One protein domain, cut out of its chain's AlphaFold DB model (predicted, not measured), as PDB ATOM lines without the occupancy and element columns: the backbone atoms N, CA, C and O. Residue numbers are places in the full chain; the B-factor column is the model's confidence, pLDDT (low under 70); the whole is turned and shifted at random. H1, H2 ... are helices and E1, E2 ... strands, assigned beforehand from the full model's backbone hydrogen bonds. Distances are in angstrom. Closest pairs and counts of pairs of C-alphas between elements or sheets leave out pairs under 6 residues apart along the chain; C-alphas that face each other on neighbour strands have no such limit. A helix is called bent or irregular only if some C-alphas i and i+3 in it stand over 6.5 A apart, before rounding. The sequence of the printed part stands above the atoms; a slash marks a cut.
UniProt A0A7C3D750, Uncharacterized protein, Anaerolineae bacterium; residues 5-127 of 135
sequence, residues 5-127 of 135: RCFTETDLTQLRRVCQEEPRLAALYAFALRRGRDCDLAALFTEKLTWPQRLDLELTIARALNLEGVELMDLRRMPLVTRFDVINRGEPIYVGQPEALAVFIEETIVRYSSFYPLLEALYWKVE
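AT A GLANCE: This is residues 5 to 127 of the 135 residues of an uncharacterized protein of Anaerolineae bacterium (UniProt A0A7C3D750). A strongly twisted sheet of four strands has H1 and H2 packed side by side over one face and the short H3 on the opposite face. The long bent helix H4 grazes the sheet with residues 98 to 104, packs on H3 farther along, and sticks out as an arm with residues 117 to 127. The 123 printed residues, of mixed class, hold four named helices and four named strands in the order H1 E1 E2 H2 E3 H3 E4 H4; the sheet runs E3 E2 E1 E4 and is mixed. The whole is compact, with a radius of gyration of the C-alphas of 15.8 A, and spans 49 by 32 by 27 A.

HOW THE PARTS SIT: Start in the sheet with E2, residues 38 to 45, and E1, residues 25 to 30, an antiparallel hairpin; look for N 29 and O 42, 2.8 A apart. Beside E2 find edge strand E3, residues 69 to 74, parallel to it, with N 73 and O 41 at 2.8 A. Beside E1 find the other edge strand, E4, residues 91 to 95, antiparallel, with N 93 and O 28 at 2.8 A. H2, residues 51 to 64, lies over E3 at a height over the sheet of 5.9 A; E2, H2 and E3 form a strand-helix-strand unit, two parallel neighbour strands with a helix between, its crossover right-handed. H1, residues 9 to 21, is on the same face, over E1 and E4 at a height of 8.9 A, and touches residues 60 to 64 of H2, closest at the C-alphas of Gln 14 and Ala 64, 5.5 A. H3, residues 80 to 89, is on the opposite face; E3, H3 and E4 form a split unit, with E2 and E1 between its strands, also right-handed. H4, residues 98 to 127, was assigned as one helix by its hydrogen bonds but is bent, with C-alphas 114 and 117 at 6.9 A; its arms H4a and H4b stand at a steep tilt of 44 degrees. H4a touches H3 with residues 105 to 112, closest at the C-alphas of Phe 84 and Thr 108, 6.3 A. In H1, H2, H3, H4a and H4b every O i to N i+4 pair is within hydrogen-bond range.

IN THESE COORDINATES: Find C-alpha 38 at (-56.532, -35.390, 24.032); from there E2 runs 21.2 A to C-alpha 45. H1 begins at C-alpha 9, (-56.653, -19.719, 33.245), and is 18.8 A long; H2 is 20.0 A. H4a, residues 98 to 114, runs 24.2 A, and H4b, residues 117 to 127, ends at (-30.815, -30.759, -2.903).

THE WHOLE: The C-alphas farthest apart are those of Thr 10 and Lys 125, 50.2 A. The printed part has no cut, and no link is long. Low confidence, under 70, falls on residues 5 to 6, 32 to 37, 125 and 127.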
ATOM      1  N   ARG A   5     -53.197 -20.763  24.739       58.75
ATOM      2  CA  ARG A   5     -54.535 -20.229  24.420       58.75
ATOM      3  C   ARG A   5     -55.657 -21.274  24.346       58.75
ATOM      4  O   ARG A   5     -56.809 -20.886  24.172       58.75
ATOM      5  N   CYS A   6     -55.344 -22.566  24.418       68.38
ATOM      6  CA  CYS A   6     -56.343 -23.635  24.397       68.38
ATOM      7  C   CYS A   6     -56.917 -23.977  25.777       68.38
ATOM      8  O   CYS A   6     -57.956 -24.626  25.830       68.38
ATOM      9  N   PHE A   7     -56.277 -23.542  26.863       79.56
ATOM     10  CA  PHE A   7     -56.731 -23.810  28.227       79.56
ATOM     11  C   PHE A   7     -57.254 -22.533  28.873       79.56
ATOM     12  O   PHE A   7     -56.752 -21.439  28.603       79.56
ATOM     13  N   THR A   8     -58.268 -22.656  29.728       85.62
ATOM     14  CA  THR A   8     -58.689 -21.511  30.538       85.62
ATOM     15  C   THR A   8     -57.657 -21.255  31.635       85.62
ATOM     16  O   THR A   8     -56.935 -22.161  32.054       85.62
ATOM     17  N   GLU A   9     -57.587 -20.028  32.150       88.00
ATOM     18  CA  GLU A   9     -56.653 -19.719  33.245       88.00
ATOM     19  C   GLU A   9     -56.959 -20.542  34.509       88.00
ATOM     20  O   GLU A   9     -56.058 -20.881  35.279       88.00
ATOM     21  N   THR A  10     -58.226 -20.920  34.701       89.62
ATOM     22  CA  THR A  10     -58.653 -21.818  35.777       89.62
ATOM     23  C   THR A  10     -58.028 -23.203  35.615       89.62
ATOM     24  O   THR A  10     -57.447 -23.712  36.574       89.62
ATOM     25  N   ASP A  11     -58.074 -23.775  34.410       90.56
ATOM     26  CA  ASP A  11     -57.489 -25.092  34.115       90.56
ATOM     27  C   ASP A  11     -55.967 -25.059  34.305       90.56
ATOM     28  O   ASP A  11     -55.386 -25.932  34.947       90.56
ATOM     29  N   LEU A  12     -55.310 -23.996  33.827       90.62
ATOM     30  CA  LEU A  12     -53.868 -23.805  34.007       90.62
ATOM     31  C   LEU A  12     -53.489 -23.659  35.482       90.62
ATOM     32  O   LEU A  12     -52.453 -24.169  35.908       90.62
ATOM     33  N   THR A  13     -54.323 -22.998  36.282       93.06
ATOM     34  CA  THR A  13     -54.107 -22.874  37.729       93.06
ATOM     35  C   THR A  13     -54.230 -24.229  38.426       93.06
ATOM     36  O   THR A  13     -53.388 -24.563  39.263       93.06
ATOM     37  N   GLN A  14     -55.226 -25.039  38.060       93.75
ATOM     38  CA  GLN A  14     -55.370 -26.399  38.585       93.75
ATOM     39  C   GLN A  14     -54.198 -27.289  38.165       93.75
ATOM     40  O   GLN A  14     -53.625 -27.983  39.003       93.75
ATOM     41  N   LEU A  15     -53.782 -27.212  36.901       93.88
ATOM     42  CA  LEU A  15     -52.629 -27.947  36.400       93.88
ATOM     43  C   LEU A  15     -51.348 -27.573  37.148       93.88
ATOM     44  O   LEU A  15     -50.618 -28.458  37.591       93.88
ATOM     45  N   ARG A  16     -51.083 -26.280  37.359       95.00
ATOM     46  CA  ARG A  16     -49.919 -25.828  38.140       95.00
ATOM     47  C   ARG A  16     -49.942 -26.388  39.562       95.00
ATOM     48  O   ARG A  16     -48.887 -26.763  40.061       95.00
ATOM     49  N   ARG A  17     -51.116 -26.498  40.192       95.19
ATOM     50  CA  ARG A  17     -51.259 -27.120  41.516       95.19
ATOM     51  C   ARG A  17     -50.905 -28.608  41.493       95.19
ATOM     52  O   ARG A  17     -50.118 -29.037  42.323       95.19
ATOM     53  N   VAL A  18     -51.416 -29.363  40.519       95.56
ATOM     54  CA  VAL A  18     -51.038 -30.779  40.332       95.56
ATOM     55  C   VAL A  18     -49.527 -30.913  40.131       95.56
ATOM     56  O   VAL A  18     -48.892 -31.774  40.726       95.56
ATOM     57  N   CYS A  19     -48.928 -30.026  39.333       95.06
ATOM     58  CA  CYS A  19     -47.489 -30.044  39.085       95.06
ATOM     59  C   CYS A  19     -46.663 -29.758  40.349       95.06
ATOM     60  O   CYS A  19     -45.612 -30.359  40.528       95.06
ATOM     61  N   GLN A  20     -47.137 -28.874  41.234       95.38
ATOM     62  CA  GLN A  20     -46.477 -28.577  42.512       95.38
ATOM     63  C   GLN A  20     -46.449 -29.778  43.466       95.38
ATOM     64  O   GLN A  20     -45.562 -29.854  44.314       95.38
ATOM     65  N   GLU A  21     -47.400 -30.703  43.340       94.81
ATOM     66  CA  GLU A  21     -47.468 -31.921  44.153       94.81
ATOM     67  C   GLU A  21     -46.500 -33.015  43.660       94.81
ATOM     68  O   GLU A  21     -46.219 -33.956  44.402       94.81
ATOM     69  N   GLU A  22     -45.937 -32.884  42.451       94.62
ATOM     70  CA  GLU A  22     -44.952 -33.815  41.894       94.62
ATOM     71  C   GLU A  22     -43.531 -33.216  41.937       94.62
ATOM     72  O   GLU A  22     -43.106 -32.542  40.993       94.62
ATOM     73  N   PRO A  23     -42.736 -33.483  42.994       93.00
ATOM     74  CA  PRO A  23     -41.421 -32.868  43.172       93.00
ATOM     75  C   PRO A  23     -40.416 -33.264  42.087       93.00
ATOM     76  O   PRO A  23     -39.422 -32.567  41.895       93.00
ATOM     77  N   ARG A  24     -40.643 -34.369  41.364       95.06
ATOM     78  CA  ARG A  24     -39.752 -34.815  40.284       95.06
ATOM     79  C   ARG A  24     -40.006 -34.078  38.973       95.06
ATOM     80  O   ARG A  24     -39.193 -34.204  38.061       95.06
ATOM     81  N   LEU A  25     -41.102 -33.332  38.837       96.38
ATOM     82  CA  LEU A  25     -41.413 -32.568  37.631       96.38
ATOM     83  C   LEU A  25     -40.674 -31.222  37.657       96.38
ATOM     84  O   LEU A  25     -41.074 -30.277  38.331       96.38
ATOM     85  N   ALA A  26     -39.587 -31.116  36.897       97.06
ATOM     86  CA  ALA A  26     -38.795 -29.892  36.807       97.06
ATOM     87  C   ALA A  26     -39.481 -28.818  35.953       97.06
ATOM     88  O   ALA A  26     -39.447 -27.637  36.306       97.06
ATOM     89  N   ALA A  27     -40.103 -29.216  34.841       97.19
ATOM     90  CA  ALA A  27     -40.836 -28.309  33.965       97.19
ATOM     91  C   ALA A  27     -41.896 -29.040  33.135       97.19
ATOM     92  O   ALA A  27     -41.733 -30.215  32.802       97.19
ATOM     93  N   LEU A  28     -42.946 -28.316  32.755       95.94
ATOM     94  CA  LEU A  28     -44.009 -28.787  31.872       95.94
ATOM     95  C   LEU A  28     -44.281 -27.746  30.786       95.94
ATOM     96  O   LEU A  28     -44.482 -26.568  31.082       95.94
ATOM     97  N   TYR A  29     -44.332 -28.195  29.540       93.50
ATOM     98  CA  TYR A  29     -44.573 -27.376  28.359       93.50
ATOM     99  C   TYR A  29     -45.808 -27.867  27.612       93.50
ATOM    100  O   TYR A  29     -46.017 -29.074  27.450       93.50
ATOM    101  N   ALA A  30     -46.581 -26.924  27.080       85.81
ATOM    102  CA  ALA A  30     -47.560 -27.238  26.051       85.81
ATOM    103  C   ALA A  30     -46.818 -27.509  24.732       85.81
ATOM    104  O   ALA A  30     -46.071 -26.651  24.254       85.81
ATOM    105  N   PHE A  31     -47.021 -28.683  24.130       74.69
ATOM    106  CA  PHE A  31     -46.373 -29.043  22.870       74.69
ATOM    107  C   PHE A  31     -47.338 -29.791  21.951       74.69
ATOM    108  O   PHE A  31     -47.973 -30.744  22.369       74.69
ATOM    109  N   ALA A  32     -47.425 -29.366  20.688       65.44
ATOM    110  CA  ALA A  32     -48.229 -30.027  19.656       65.44
ATOM    111  C   ALA A  32     -49.681 -30.331  20.083       65.44
ATOM    112  O   ALA A  32     -50.145 -31.464  19.984       65.44
ATOM    113  N   LEU A  33     -50.418 -29.300  20.516       65.12
ATOM    114  CA  LEU A  33     -51.838 -29.439  20.845       65.12
ATOM    115  C   LEU A  33     -52.616 -29.985  19.645       65.12
ATOM    116  O   LEU A  33     -52.834 -29.286  18.648       65.12
ATOM    117  N   ARG A  34     -53.039 -31.246  19.739       62.91
ATOM    118  CA  ARG A  34     -53.951 -31.846  18.771       62.91
ATOM    119  C   ARG A  34     -55.329 -31.226  18.980       62.91
ATOM    120  O   ARG A  34     -55.763 -30.998  20.104       62.91
ATOM    121  N   ARG A  35     -56.039 -30.928  17.889       52.41
ATOM    122  CA  ARG A  35     -57.451 -30.534  17.983       52.41
ATOM    123  C   ARG A  35     -58.252 -31.774  18.385       52.41
ATOM    124  O   ARG A  35     -58.452 -32.652  17.553       52.41
ATOM    125  N   GLY A  36     -58.679 -31.852  19.641       64.69
ATOM    126  CA  GLY A  36     -59.415 -32.995  20.178       64.69
ATOM    127  C   GLY A  36     -59.609 -32.896  21.689       64.69
ATOM    128  O   GLY A  36     -59.362 -31.846  22.277       64.69
ATOM    129  N   ARG A  37     -60.064 -33.992  22.303       69.88
ATOM    130  CA  ARG A  37     -60.159 -34.139  23.766       69.88
ATOM    131  C   ARG A  37     -58.889 -34.715  24.403       69.88
ATOM    132  O   ARG A  37     -58.877 -34.919  25.613       69.88
ATOM    133  N   ASP A  38     -57.839 -34.899  23.602       78.94
ATOM    134  CA  ASP A  38     -56.532 -35.390  24.032       78.94
ATOM    135  C   ASP A  38     -55.447 -34.339  23.801       78.94
ATOM    136  O   ASP A  38     -55.480 -33.600  22.810       78.94
ATOM    137  N   CYS A  39     -54.469 -34.289  24.705       84.31
ATOM    138  CA  CYS A  39     -53.367 -33.337  24.646       84.31
ATOM    139  C   CYS A  39     -52.014 -34.004  24.898       84.31
ATOM    140  O   CYS A  39     -51.833 -34.715  25.885       84.31
ATOM    141  N   ASP A  40     -51.037 -33.661  24.064       87.06
ATOM    142  CA  ASP A  40     -49.643 -34.034  24.264       87.06
ATOM    143  C   ASP A  40     -48.961 -32.919  25.083       87.06
ATOM    144  O   ASP A  40     -49.081 -31.730  24.777       87.06
ATOM    145  N   LEU A  41     -48.274 -33.276  26.165       91.12
ATOM    146  CA  LEU A  41     -47.521 -32.335  26.996       91.12
ATOM    147  C   LEU A  41     -46.078 -32.809  27.115       91.12
ATOM    148  O   LEU A  41     -45.799 -33.995  27.282       91.12
ATOM    149  N   ALA A  42     -45.141 -31.871  27.037       94.31
ATOM    150  CA  ALA A  42     -43.724 -32.173  27.148       94.31
ATOM    151  C   ALA A  42     -43.256 -31.908  28.583       94.31
ATOM    152  O   ALA A  42     -43.362 -30.787  29.079       94.31
ATOM    153  N   ALA A  43     -42.735 -32.933  29.249       95.81
ATOM    154  CA  ALA A  43     -42.334 -32.875  30.646       95.81
ATOM    155  C   ALA A  43     -40.832 -33.122  30.802       95.81
ATOM    156  O   ALA A  43     -40.270 -34.043  30.207       95.81
ATOM    157  N   LEU A  44     -40.185 -32.308  31.631       97.00
ATOM    158  CA  LEU A  44     -38.834 -32.556  32.114       97.00
ATOM    159  C   LEU A  44     -38.945 -33.104  33.529       97.00
ATOM    160  O   LEU A  44     -39.332 -32.380  34.442       97.00
ATOM    161  N   PHE A  45     -38.571 -34.363  33.714       96.06
ATOM    162  CA  PHE A  45     -38.458 -34.949  35.043       96.06
ATOM    163  C   PHE A  45     -37.009 -34.917  35.503       96.06
ATOM    164  O   PHE A  45     -36.118 -35.124  34.685       96.06
ATOM    165  N   THR A  46     -36.742 -34.696  36.788       94.25
ATOM    166  CA  THR A  46     -35.396 -34.872  37.351       94.25
ATOM    167  C   THR A  46     -34.999 -36.337  37.380       94.25
ATOM    168  O   THR A  46     -33.869 -36.670  37.024       94.25
ATOM    169  N   GLU A  47     -35.959 -37.208  37.678       91.81
ATOM    170  CA  GLU A  47     -35.801 -38.652  37.794       91.81
ATOM    171  C   GLU A  47     -36.793 -39.396  36.901       91.81
ATOM    172  O   GLU A  47     -37.862 -38.896  36.557       91.81
ATOM    173  N   LYS A  48     -36.454 -40.630  36.526       88.88
ATOM    174  CA  LYS A  48     -37.342 -41.455  35.708       88.88
ATOM    175  C   LYS A  48     -38.546 -41.916  36.536       88.88
ATOM    176  O   LYS A  48     -38.381 -42.653  37.504       88.88
ATOM    177  N   LEU A  49     -39.751 -41.565  36.092       90.56
ATOM    178  CA  LEU A  49     -40.986 -42.133  36.634       90.56
ATOM    179  C   LEU A  49     -41.145 -43.603  36.232       90.56
ATOM    180  O   LEU A  49     -40.816 -44.003  35.107       90.56
ATOM    181  N   THR A  50     -41.693 -44.414  37.138       93.50
ATOM    182  CA  THR A  50     -42.203 -45.736  36.761       93.50
ATOM    183  C   THR A  50     -43.458 -45.579  35.900       93.50
ATOM    184  O   THR A  50     -44.113 -44.538  35.919       93.50
ATOM    185  N   TRP A  51     -43.806 -46.609  35.124       92.81
ATOM    186  CA  TRP A  51     -44.992 -46.549  34.267       92.81
ATOM    187  C   TRP A  51     -46.292 -46.265  35.049       92.81
ATOM    188  O   TRP A  51     -47.007 -45.358  34.634       92.81
ATOM    189  N   PRO A  52     -46.569 -46.916  36.204       95.75
ATOM    190  CA  PRO A  52     -47.758 -46.597  36.998       95.75
ATOM    191  C   PRO A  52     -47.782 -45.142  37.480       95.75
ATOM    192  O   PRO A  52     -48.785 -44.463  37.321       95.75
ATOM    193  N   GLN A  53     -46.651 -44.630  37.979       94.56
ATOM    194  CA  GLN A  53     -46.551 -43.244  38.452       94.56
ATOM    195  C   GLN A  53     -46.803 -42.231  37.335       94.56
ATOM    196  O   GLN A  53     -47.454 -41.213  37.550       94.56
ATOM    197  N   ARG A  54     -46.280 -42.508  36.135       94.19
ATOM    198  CA  ARG A  54     -46.528 -41.665  34.967       94.19
ATOM    199  C   ARG A  54     -48.011 -41.673  34.589       94.19
ATOM    200  O   ARG A  54     -48.550 -40.601  34.342       94.19
ATOM    201  N   LEU A  55     -48.650 -42.843  34.568       94.81
ATOM    202  CA  LEU A  55     -50.070 -42.960  34.235       94.81
ATOM    203  C   LEU A  55     -50.955 -42.232  35.258       94.81
ATOM    204  O   LEU A  55     -51.871 -41.512  34.875       94.81
ATOM    205  N   ASP A  56     -50.664 -42.373  36.553       95.69
ATOM    206  CA  ASP A  56     -51.397 -41.670  37.611       95.69
ATOM    207  C   ASP A  56     -51.295 -40.144  37.446       95.69
ATOM    208  O   ASP A  56     -52.289 -39.425  37.590       95.69
ATOM    209  N   LEU A  57     -50.108 -39.642  37.087       95.50
ATOM    210  CA  LEU A  57     -49.888 -38.226  36.801       95.50
ATOM    211  C   LEU A  57     -50.640 -37.770  35.540       95.50
ATOM    212  O   LEU A  57     -51.314 -36.743  35.582       95.50
ATOM    213  N   GLU A  58     -50.585 -38.540  34.449       95.31
ATOM    214  CA  GLU A  58     -51.344 -38.287  33.212       95.31
ATOM    215  C   GLU A  58     -52.852 -38.184  33.489       95.31
ATOM    216  O   GLU A  58     -53.489 -37.207  33.093       95.31
ATOM    217  N   LEU A  59     -53.419 -39.127  34.249       95.06
ATOM    218  CA  LEU A  59     -54.833 -39.117  34.637       95.06
ATOM    219  C   LEU A  59     -55.188 -37.923  35.531       95.06
ATOM    220  O   LEU A  59     -56.268 -37.346  35.401       95.06
ATOM    221  N   THR A  60     -54.297 -37.547  36.448       95.88
ATOM    222  CA  THR A  60     -54.515 -36.401  37.342       95.88
ATOM    223  C   THR A  60     -54.498 -35.086  36.562       95.88
ATOM    224  O   THR A  60     -55.370 -34.239  36.763       95.88
ATOM    225  N   ILE A  61     -53.566 -34.941  35.619       94.56
ATOM    226  CA  ILE A  61     -53.486 -33.783  34.726       94.56
ATOM    227  C   ILE A  61     -54.702 -33.726  33.794       94.56
ATOM    228  O   ILE A  61     -55.295 -32.660  33.648       94.56
ATOM    229  N   ALA A  62     -55.119 -34.854  33.213       92.94
ATOM    230  CA  ALA A  62     -56.302 -34.912  32.355       92.94
ATOM    231  C   ALA A  62     -57.559 -34.425  33.091       92.94
ATOM    232  O   ALA A  62     -58.313 -33.614  32.556       92.94
ATOM    233  N   ARG A  63     -57.741 -34.827  34.359       93.12
ATOM    234  CA  ARG A  63     -58.837 -34.327  35.208       93.12
ATOM    235  C   ARG A  63     -58.739 -32.824  35.464       93.12
ATOM    236  O   ARG A  63     -59.756 -32.145  35.375       93.12
ATOM    237  N   ALA A  64     -57.543 -32.310  35.760       92.56
ATOM    238  CA  ALA A  64     -57.319 -30.881  36.002       92.56
ATOM    239  C   ALA A  64     -57.565 -30.011  34.756       92.56
ATOM    240  O   ALA A  64     -57.926 -28.847  34.880       92.56
ATOM    241  N   LEU A  65     -57.378 -30.577  33.562       89.50
ATOM    242  CA  LEU A  65     -57.621 -29.904  32.284       89.50
ATOM    243  C   LEU A  65     -59.000 -30.204  31.677       89.50
ATOM    244  O   LEU A  65     -59.302 -29.707  30.594       89.50
ATOM    245  N   ASN A  66     -59.826 -31.025  32.338       88.81
ATOM    246  CA  ASN A  66     -61.103 -31.517  31.814       88.81
ATOM    247  C   ASN A  66     -60.979 -32.159  30.409       88.81
ATOM    248  O   ASN A  66     -61.785 -31.908  29.509       88.81
ATOM    249  N   LEU A  67     -59.939 -32.977  30.227       88.94
ATOM    250  CA  LEU A  67     -59.633 -33.725  29.005       88.94
ATOM    251  C   LEU A  67     -59.955 -35.218  29.163       88.94
ATOM    252  O   LEU A  67     -60.065 -35.727  30.279       88.94
ATOM    253  N   GLU A  68     -60.087 -35.929  28.041       87.44
ATOM    254  CA  GLU A  68     -60.244 -37.394  28.035       87.44
ATOM    255  C   GLU A  68     -58.906 -38.100  28.262       87.44
ATOM    256  O   GLU A  68     -58.849 -39.081  29.006       87.44
ATOM    257  N   GLY A  69     -57.831 -37.564  27.684       88.25
ATOM    258  CA  GLY A  69     -56.494 -38.123  27.796       88.25
ATOM    259  C   GLY A  69     -55.399 -37.065  27.735       88.25
ATOM    260  O   GLY A  69     -55.521 -36.018  27.096       88.25
ATOM    261  N   VAL A  70     -54.295 -37.351  28.418       91.06
ATOM    262  CA  VAL A  70     -53.065 -36.563  28.340       91.06
ATOM    263  C   VAL A  70     -51.895 -37.515  28.192       91.06
ATOM    264  O   VAL A  70     -51.783 -38.468  28.959       91.06
ATOM    265  N   GLU A  71     -51.013 -37.244  27.235       90.75
ATOM    266  CA  GLU A  71     -49.755 -37.971  27.091       90.75
ATOM    267  C   GLU A  71     -48.582 -37.100  27.551       90.75
ATOM    268  O   GLU A  71     -48.331 -36.022  27.006       90.75
ATOM    269  N   LEU A  72     -47.826 -37.581  28.546       92.75
ATOM    270  CA  LEU A  72     -46.606 -36.929  29.018       92.75
ATOM    271  C   LEU A  72     -45.383 -37.454  28.274       92.75
ATOM    272  O   LEU A  72     -44.831 -38.517  28.572       92.75
ATOM    273  N   MET A  73     -44.884 -36.662  27.340       91.81
ATOM    274  CA  MET A  73     -43.651 -36.972  26.636       91.81
ATOM    275  C   MET A  73     -42.437 -36.456  27.410       91.81
ATOM    276  O   MET A  73     -42.296 -35.259  27.656       91.81
ATOM    277  N   ASP A  74     -41.519 -37.359  27.751       93.06
ATOM    278  CA  ASP A  74     -40.263 -37.004  28.415       93.06
ATOM    279  C   ASP A  74     -39.333 -36.245  27.453       93.06
ATOM    280  O   ASP A  74     -38.830 -36.804  26.471       93.06
ATOM    281  N   LEU A  75     -39.062 -34.982  27.779       94.75
ATOM    282  CA  LEU A  75     -38.180 -34.083  27.038       94.75
ATOM    283  C   LEU A  75     -36.782 -34.677  26.805       94.75
ATOM    284  O   LEU A  75     -36.188 -34.472  25.743       94.75
ATOM    285  N   ARG A  76     -36.256 -35.475  27.743       93.31
ATOM    286  CA  ARG A  76     -34.941 -36.129  27.606       93.31
ATOM    287  C   ARG A  76     -34.946 -37.278  26.607       93.31
ATOM    288  O   ARG A  76     -33.877 -37.667  26.133       93.31
ATOM    289  N   ARG A  77     -36.121 -37.809  26.272       91.69
ATOM    290  CA  ARG A  77     -36.303 -38.909  25.315       91.69
ATOM    291  C   ARG A  77     -36.748 -38.437  23.936       91.69
ATOM    292  O   ARG A  77     -36.717 -39.228  22.998       91.69
ATOM    293  N   MET A  78     -37.117 -37.165  23.798       92.31
ATOM    294  CA  MET A  78     -37.458 -36.584  22.505       92.31
ATOM    295  C   MET A  78     -36.238 -36.493  21.575       92.31
ATOM    296  O   MET A  78     -35.124 -36.229  22.064       92.31
ATOM    297  N   PRO A  79     -36.445 -36.630  20.247       93.19
ATOM    298  CA  PRO A  79     -35.442 -36.289  19.245       93.19
ATOM    299  C   PRO A  79     -34.897 -34.875  19.461       93.19
ATOM    300  O   PRO A  79     -35.636 -33.977  19.864       93.19
ATOM    301  N   LEU A  80     -33.608 -34.668  19.182       93.00
ATOM    302  CA  LEU A  80     -32.913 -33.411  19.489       93.00
ATOM    303  C   LEU A  80     -33.581 -32.183  18.850       93.00
ATOM    304  O   LEU A  80     -33.724 -31.166  19.519       93.00
ATOM    305  N   VAL A  81     -34.027 -32.294  17.595       91.25
ATOM    306  CA  VAL A  81     -34.722 -31.207  16.884       91.25
ATOM    307  C   VAL A  81     -36.053 -30.879  17.563       91.25
ATOM    308  O   VAL A  81     -36.289 -29.733  17.924       91.25
ATOM    309  N   THR A  82     -36.880 -31.890  17.842       91.06
ATOM    310  CA  THR A  82     -38.170 -31.721  18.531       91.06
ATOM    311  C   THR A  82     -37.999 -31.116  19.921       91.06
ATOM    312  O   THR A  82     -38.731 -30.211  20.306       91.06
ATOM    313  N   ARG A  83     -36.999 -31.587  20.672       94.00
ATOM    314  CA  ARG A  83     -36.646 -31.048  21.988       94.00
ATOM    315  C   ARG A  83     -36.259 -29.575  21.905       94.00
ATOM    316  O   ARG A  83     -36.741 -28.778  22.704       94.00
ATOM    317  N   PHE A  84     -35.401 -29.222  20.949       93.75
ATOM    318  CA  PHE A  84     -35.003 -27.838  20.714       93.75
ATOM    319  C   PHE A  84     -36.211 -26.968  20.348       93.75
ATOM    320  O   PHE A  84     -36.362 -25.885  20.904       93.75
ATOM    321  N   ASP A  85     -37.115 -27.459  19.498       91.69
ATOM    322  CA  ASP A  85     -38.341 -26.744  19.138       91.69
ATOM    323  C   ASP A  85     -39.244 -26.480  20.348       91.69
ATOM    324  O   ASP A  85     -39.746 -25.362  20.494       91.69
ATOM    325  N   VAL A  86     -39.420 -27.464  21.241       92.25
ATOM    326  CA  VAL A  86     -40.190 -27.277  22.485       92.25
ATOM    327  C   VAL A  86     -39.560 -26.183  23.343       92.25
ATOM    328  O   VAL A  86     -40.262 -25.297  23.809       92.25
ATOM    329  N   ILE A  87     -38.244 -26.218  23.540       92.50
ATOM    330  CA  ILE A  87     -37.550 -25.248  24.396       92.50
ATOM    331  C   ILE A  87     -37.588 -23.841  23.791       92.50
ATOM    332  O   ILE A  87     -37.786 -22.863  24.504       92.50
ATOM    333  N   ASN A  88     -37.381 -23.737  22.480       90.38
ATOM    334  CA  ASN A  88     -37.214 -22.461  21.795       90.38
ATOM    335  C   ASN A  88     -38.551 -21.772  21.482       90.38
ATOM    336  O   ASN A  88     -38.619 -20.548  21.393       90.38
ATOM    337  N   ARG A  89     -39.619 -22.547  21.254       86.94
ATOM    338  CA  ARG A  89     -40.922 -22.022  20.801       86.94
ATOM    339  C   ARG A  89     -42.087 -22.401  21.702       86.94
ATOM    340  O   ARG A  89     -43.152 -21.797  21.574       86.94
ATOM    341  N   GLY A  90     -41.922 -23.427  22.528       84.00
ATOM    342  CA  GLY A  90     -42.936 -23.870  23.469       84.00
ATOM    343  C   GLY A  90     -43.083 -22.888  24.621       84.00
ATOM    344  O   GLY A  90     -42.163 -22.159  24.986       84.00
ATOM    345  N   GLU A  91     -44.277 -22.878  25.194       84.81
ATOM    346  CA  GLU A  91     -44.610 -22.025  26.323       84.81
ATOM    347  C   GLU A  91     -44.630 -22.886  27.596       84.81
ATOM    348  O   GLU A  91     -45.350 -23.897  27.635       84.81
ATOM    349  N   PRO A  92     -43.820 -22.550  28.618       91.31
ATOM    350  CA  PRO A  92     -43.806 -23.302  29.861       91.31
ATOM    351  C   PRO A  92     -45.107 -23.051  30.626       91.31
ATOM    352  O   PRO A  92     -45.443 -21.918  30.966       91.31
ATOM    353  N   ILE A  93     -45.832 -24.123  30.931       92.88
ATOM    354  CA  ILE A  93     -47.021 -24.087  31.791       92.88
ATOM    355  C   ILE A  93     -46.598 -24.009  33.262       92.88
ATOM    356  O   ILE A  93     -47.215 -23.303  34.066       92.88
ATOM    357  N   TYR A  94     -45.550 -24.762  33.604       95.69
ATOM    358  CA  TYR A  94     -45.029 -24.901  34.956       95.69
ATOM    359  C   TYR A  94     -43.504 -25.048  34.942       95.69
ATOM    360  O   TYR A  94     -42.951 -25.769  34.110       95.69
ATOM    361  N   VAL A  95     -42.842 -24.392  35.896       96.62
ATOM    362  CA  VAL A  95     -41.410 -24.530  36.182       96.62
ATOM    363  C   VAL A  95     -41.265 -24.745  37.685       96.62
ATOM    364  O   VAL A  95     -41.480 -23.820  38.464       96.62
ATOM    365  N   GLY A  96     -40.944 -25.975  38.081       95.88
ATOM    366  CA  GLY A  96     -40.746 -26.357  39.479       95.88
ATOM    367  C   GLY A  96     -39.288 -26.285  39.914       95.88
ATOM    368  O   GLY A  96     -39.005 -25.936  41.055       95.88
ATOM    369  N   GLN A  97     -38.361 -26.579  38.997       96.44
ATOM    370  CA  GLN A  97     -36.922 -26.597  39.272       96.44
ATOM    371  C   GLN A  97     -36.165 -25.809  38.192       96.44
ATOM    372  O   GLN A  97     -35.743 -26.390  37.183       96.44
ATOM    373  N   PRO A  98     -36.024 -24.481  38.357       96.12
ATOM    374  CA  PRO A  98     -35.457 -23.616  37.327       96.12
ATOM    375  C   PRO A  98     -33.990 -23.935  37.018       96.12
ATOM    376  O   PRO A  98     -33.587 -23.832  35.863       96.12
ATOM    377  N   GLU A  99     -33.204 -24.390  37.995       97.25
ATOM    378  CA  GLU A  99     -31.799 -24.766  37.798       97.25
ATOM    379  C   GLU A  99     -31.678 -26.018  36.921       97.25
ATOM    380  O   GLU A  99     -30.915 -26.040  35.956       97.25
ATOM    381  N   ALA A 100     -32.480 -27.050  37.209       96.00
ATOM    382  CA  ALA A 100     -32.511 -28.276  36.413       96.00
ATOM    383  C   ALA A 100     -32.992 -28.005  34.978       96.00
ATOM    384  O   ALA A 100     -32.480 -28.596  34.023       96.00
ATOM    385  N   LEU A 101     -33.959 -27.096  34.824       96.69
ATOM    386  CA  LEU A 101     -34.423 -26.649  33.518       96.69
ATOM    387  C   LEU A 101     -33.328 -25.884  32.761       96.69
ATOM    388  O   LEU A 101     -33.101 -26.176  31.590       96.69
ATOM    389  N   ALA A 102     -32.627 -24.954  33.409       96.88
ATOM    390  CA  ALA A 102     -31.566 -24.166  32.784       96.88
ATOM    391  C   ALA A 102     -30.439 -25.053  32.235       96.88
ATOM    392  O   ALA A 102     -30.069 -24.910  31.069       96.88
ATOM    393  N   VAL A 103     -29.973 -26.027  33.026       97.31
ATOM    394  CA  VAL A 103     -28.968 -27.010  32.584       97.31
ATOM    395  C   VAL A 103     -29.467 -27.789  31.366       97.31
ATOM    396  O   VAL A 103     -28.762 -27.919  30.369       97.31
ATOM    397  N   PHE A 104     -30.713 -28.269  31.400       96.75
ATOM    398  CA  PHE A 104     -31.296 -29.005  30.278       96.75
ATOM    399  C   PHE A 104     -31.407 -28.162  28.993       96.75
ATOM    400  O   PHE A 104     -31.184 -28.673  27.889       96.75
ATOM    401  N   ILE A 105     -31.748 -26.876  29.126       96.56
ATOM    402  CA  ILE A 105     -31.812 -25.922  28.013       96.56
ATOM    403  C   ILE A 105     -30.423 -25.719  27.410       96.56
ATOM    404  O   ILE A 105     -30.264 -25.867  26.197       96.56
ATOM    405  N   GLU A 106     -29.418 -25.446  28.242       96.94
ATOM    406  CA  GLU A 106     -28.036 -25.250  27.803       96.94
ATOM    407  C   GLU A 106     -27.507 -26.483  27.059       96.94
ATOM    408  O   GLU A 106     -27.063 -26.378  25.914       96.94
ATOM    409  N   GLU A 107     -27.652 -27.674  27.649       96.12
ATOM    410  CA  GLU A 107     -27.245 -28.931  27.016       96.12
ATOM    411  C   GLU A 107     -27.927 -29.149  25.661       96.12
ATOM    412  O   GLU A 107     -27.304 -29.627  24.707       96.12
ATOM    413  N   THR A 108     -29.213 -28.806  25.561       96.00
ATOM    414  CA  THR A 108     -29.968 -28.951  24.314       96.00
ATOM    415  C   THR A 108     -29.462 -27.989  23.245       96.00
ATOM    416  O   THR A 108     -29.243 -28.415  22.110       96.00
ATOM    417  N   ILE A 109     -29.228 -26.721  23.592       95.12
ATOM    418  CA  ILE A 109     -28.724 -25.700  22.663       95.12
ATOM    419  C   ILE A 109     -27.320 -26.062  22.169       95.12
ATOM    420  O   ILE A 109     -27.056 -26.005  20.964       95.12
ATOM    421  N   VAL A 110     -26.424 -26.488  23.063       95.62
ATOM    422  CA  VAL A 110     -25.054 -26.892  22.705       95.62
ATOM    423  C   VAL A 110     -25.064 -28.091  21.758       95.62
ATOM    424  O   VAL A 110     -24.391 -28.086  20.724       95.62
ATOM    425  N   ARG A 111     -25.871 -29.119  22.055       93.31
ATOM    426  CA  ARG A 111     -25.987 -30.293  21.175       93.31
ATOM    427  C   ARG A 111     -26.605 -29.935  19.830       93.31
ATOM    428  O   ARG A 111     -26.111 -30.390  18.803       93.31
ATOM    429  N   TYR A 112     -27.661 -29.124  19.826       93.19
ATOM    430  CA  TYR A 112     -28.334 -28.714  18.597       93.19
ATOM    431  C   TYR A 112     -27.407 -27.889  17.700       93.19
ATOM    432  O   TYR A 112     -27.265 -28.205  16.525       93.19
ATOM    433  N   SER A 113     -26.715 -26.889  18.253       89.94
ATOM    434  CA  SER A 113     -25.760 -26.058  17.502       89.94
ATOM    435  C   SER A 113     -24.565 -26.846  16.964       89.94
ATOM    436  O   SER A 113     -24.085 -26.545  15.876       89.94
ATOM    437  N   SER A 114     -24.127 -27.895  17.665       89.88
ATOM    438  CA  SER A 114     -23.079 -28.802  17.171       89.88
ATOM    439  C   SER A 114     -23.574 -29.718  16.043       89.88
ATOM    440  O   SER A 114     -22.804 -30.110  15.172       89.88
ATOM    441  N   PHE A 115     -24.861 -30.076  16.056       87.12
ATOM    442  CA  PHE A 115     -25.481 -30.970  15.077       87.12
ATOM    443  C   PHE A 115     -25.969 -30.245  13.812       87.12
ATOM    444  O   PHE A 115     -25.882 -30.795  12.715       87.12
ATOM    445  N   TYR A 116     -26.476 -29.018  13.945       82.56
ATOM    446  CA  TYR A 116     -27.150 -28.292  12.868       82.56
ATOM    447  C   TYR A 116     -26.287 -28.078  11.607       82.56
ATOM    448  O   TYR A 116     -26.788 -28.358  10.521       82.56
ATOM    449  N   PRO A 117     -24.994 -27.702  11.697       84.06
ATOM    450  CA  PRO A 117     -24.147 -27.556  10.509       84.06
ATOM    451  C   PRO A 117     -23.978 -28.861   9.719       84.06
ATOM    452  O   PRO A 117     -23.935 -28.854   8.491       84.06
ATOM    453  N   LEU A 118     -23.909 -30.005  10.414       84.62
ATOM    454  CA  LEU A 118     -23.844 -31.314   9.762       84.62
ATOM    455  C   LEU A 118     -25.158 -31.627   9.043       84.62
ATOM    456  O   LEU A 118     -25.144 -32.124   7.918       84.62
ATOM    457  N   LEU A 119     -26.287 -31.340   9.692       81.06
ATOM    458  CA  LEU A 119     -27.606 -31.528   9.101       81.06
ATOM    459  C   LEU A 119     -27.770 -30.680   7.829       81.06
ATOM    460  O   LEU A 119     -28.197 -31.202   6.803       81.06
ATOM    461  N   GLU A 120     -27.377 -29.408   7.875       81.31
ATOM    462  CA  GLU A 120     -27.408 -28.488   6.732       81.31
ATOM    463  C   GLU A 120     -26.542 -28.992   5.567       81.31
ATOM    464  O   GLU A 120     -27.004 -29.044   4.428       81.31
ATOM    465  N   ALA A 121     -25.325 -29.470   5.849       81.50
ATOM    466  CA  ALA A 121     -24.449 -30.052   4.831       81.50
ATOM    467  C   ALA A 121     -25.047 -31.312   4.172       81.50
ATOM    468  O   ALA A 121     -24.868 -31.535   2.971       81.50
ATOM    469  N   LEU A 122     -25.763 -32.140   4.941       78.00
ATOM    470  CA  LEU A 122     -26.454 -33.319   4.415       78.00
ATOM    471  C   LEU A 122     -27.631 -32.930   3.514       78.00
ATOM    472  O   LEU A 122     -27.767 -33.509   2.437       78.00
ATOM    473  N   TYR A 123     -28.441 -31.946   3.914       77.88
ATOM    474  CA  TYR A 123     -29.542 -31.450   3.084       77.88
ATOM    475  C   TYR A 123     -29.042 -30.803   1.798       77.88
ATOM    476  O   TYR A 123     -29.538 -31.148   0.729       77.88
ATOM    477  N   TRP A 124     -27.999 -29.970   1.874       72.44
ATOM    478  CA  TRP A 124     -27.369 -29.382   0.691       72.44
ATOM    479  C   TRP A 124     -26.972 -30.457  -0.323       72.44
ATOM    480  O   TRP A 124     -27.308 -30.366  -1.497       72.44
ATOM    481  N   LYS A 125     -26.334 -31.543   0.131       69.94
ATOM    482  CA  LYS A 125     -25.928 -32.655  -0.744       69.94
ATOM    483  C   LYS A 125     -27.111 -33.359  -1.423       69.94
ATOM    484  O   LYS A 125     -26.945 -33.863  -2.532       69.94
ATOM    485  N   VAL A 126     -28.265 -33.429  -0.764       71.56
ATOM    486  CA  VAL A 126     -29.490 -34.018  -1.326       71.56
ATOM    487  C   VAL A 126     -30.143 -33.067  -2.329       71.56
ATOM    488  O   VAL A 126     -30.547 -33.511  -3.397       71.56
ATOM    489  N   GLU A 127     -30.204 -31.770  -2.027       64.88
ATOM    490  CA  GLU A 127     -30.815 -30.759  -2.903       64.88
ATOM    491  C   GLU A 127     -29.959 -30.435  -4.136       64.88
ATOM    492  O   GLU A 127     -30.498 -30.171  -5.208       64.88
TER     493      GLU A 127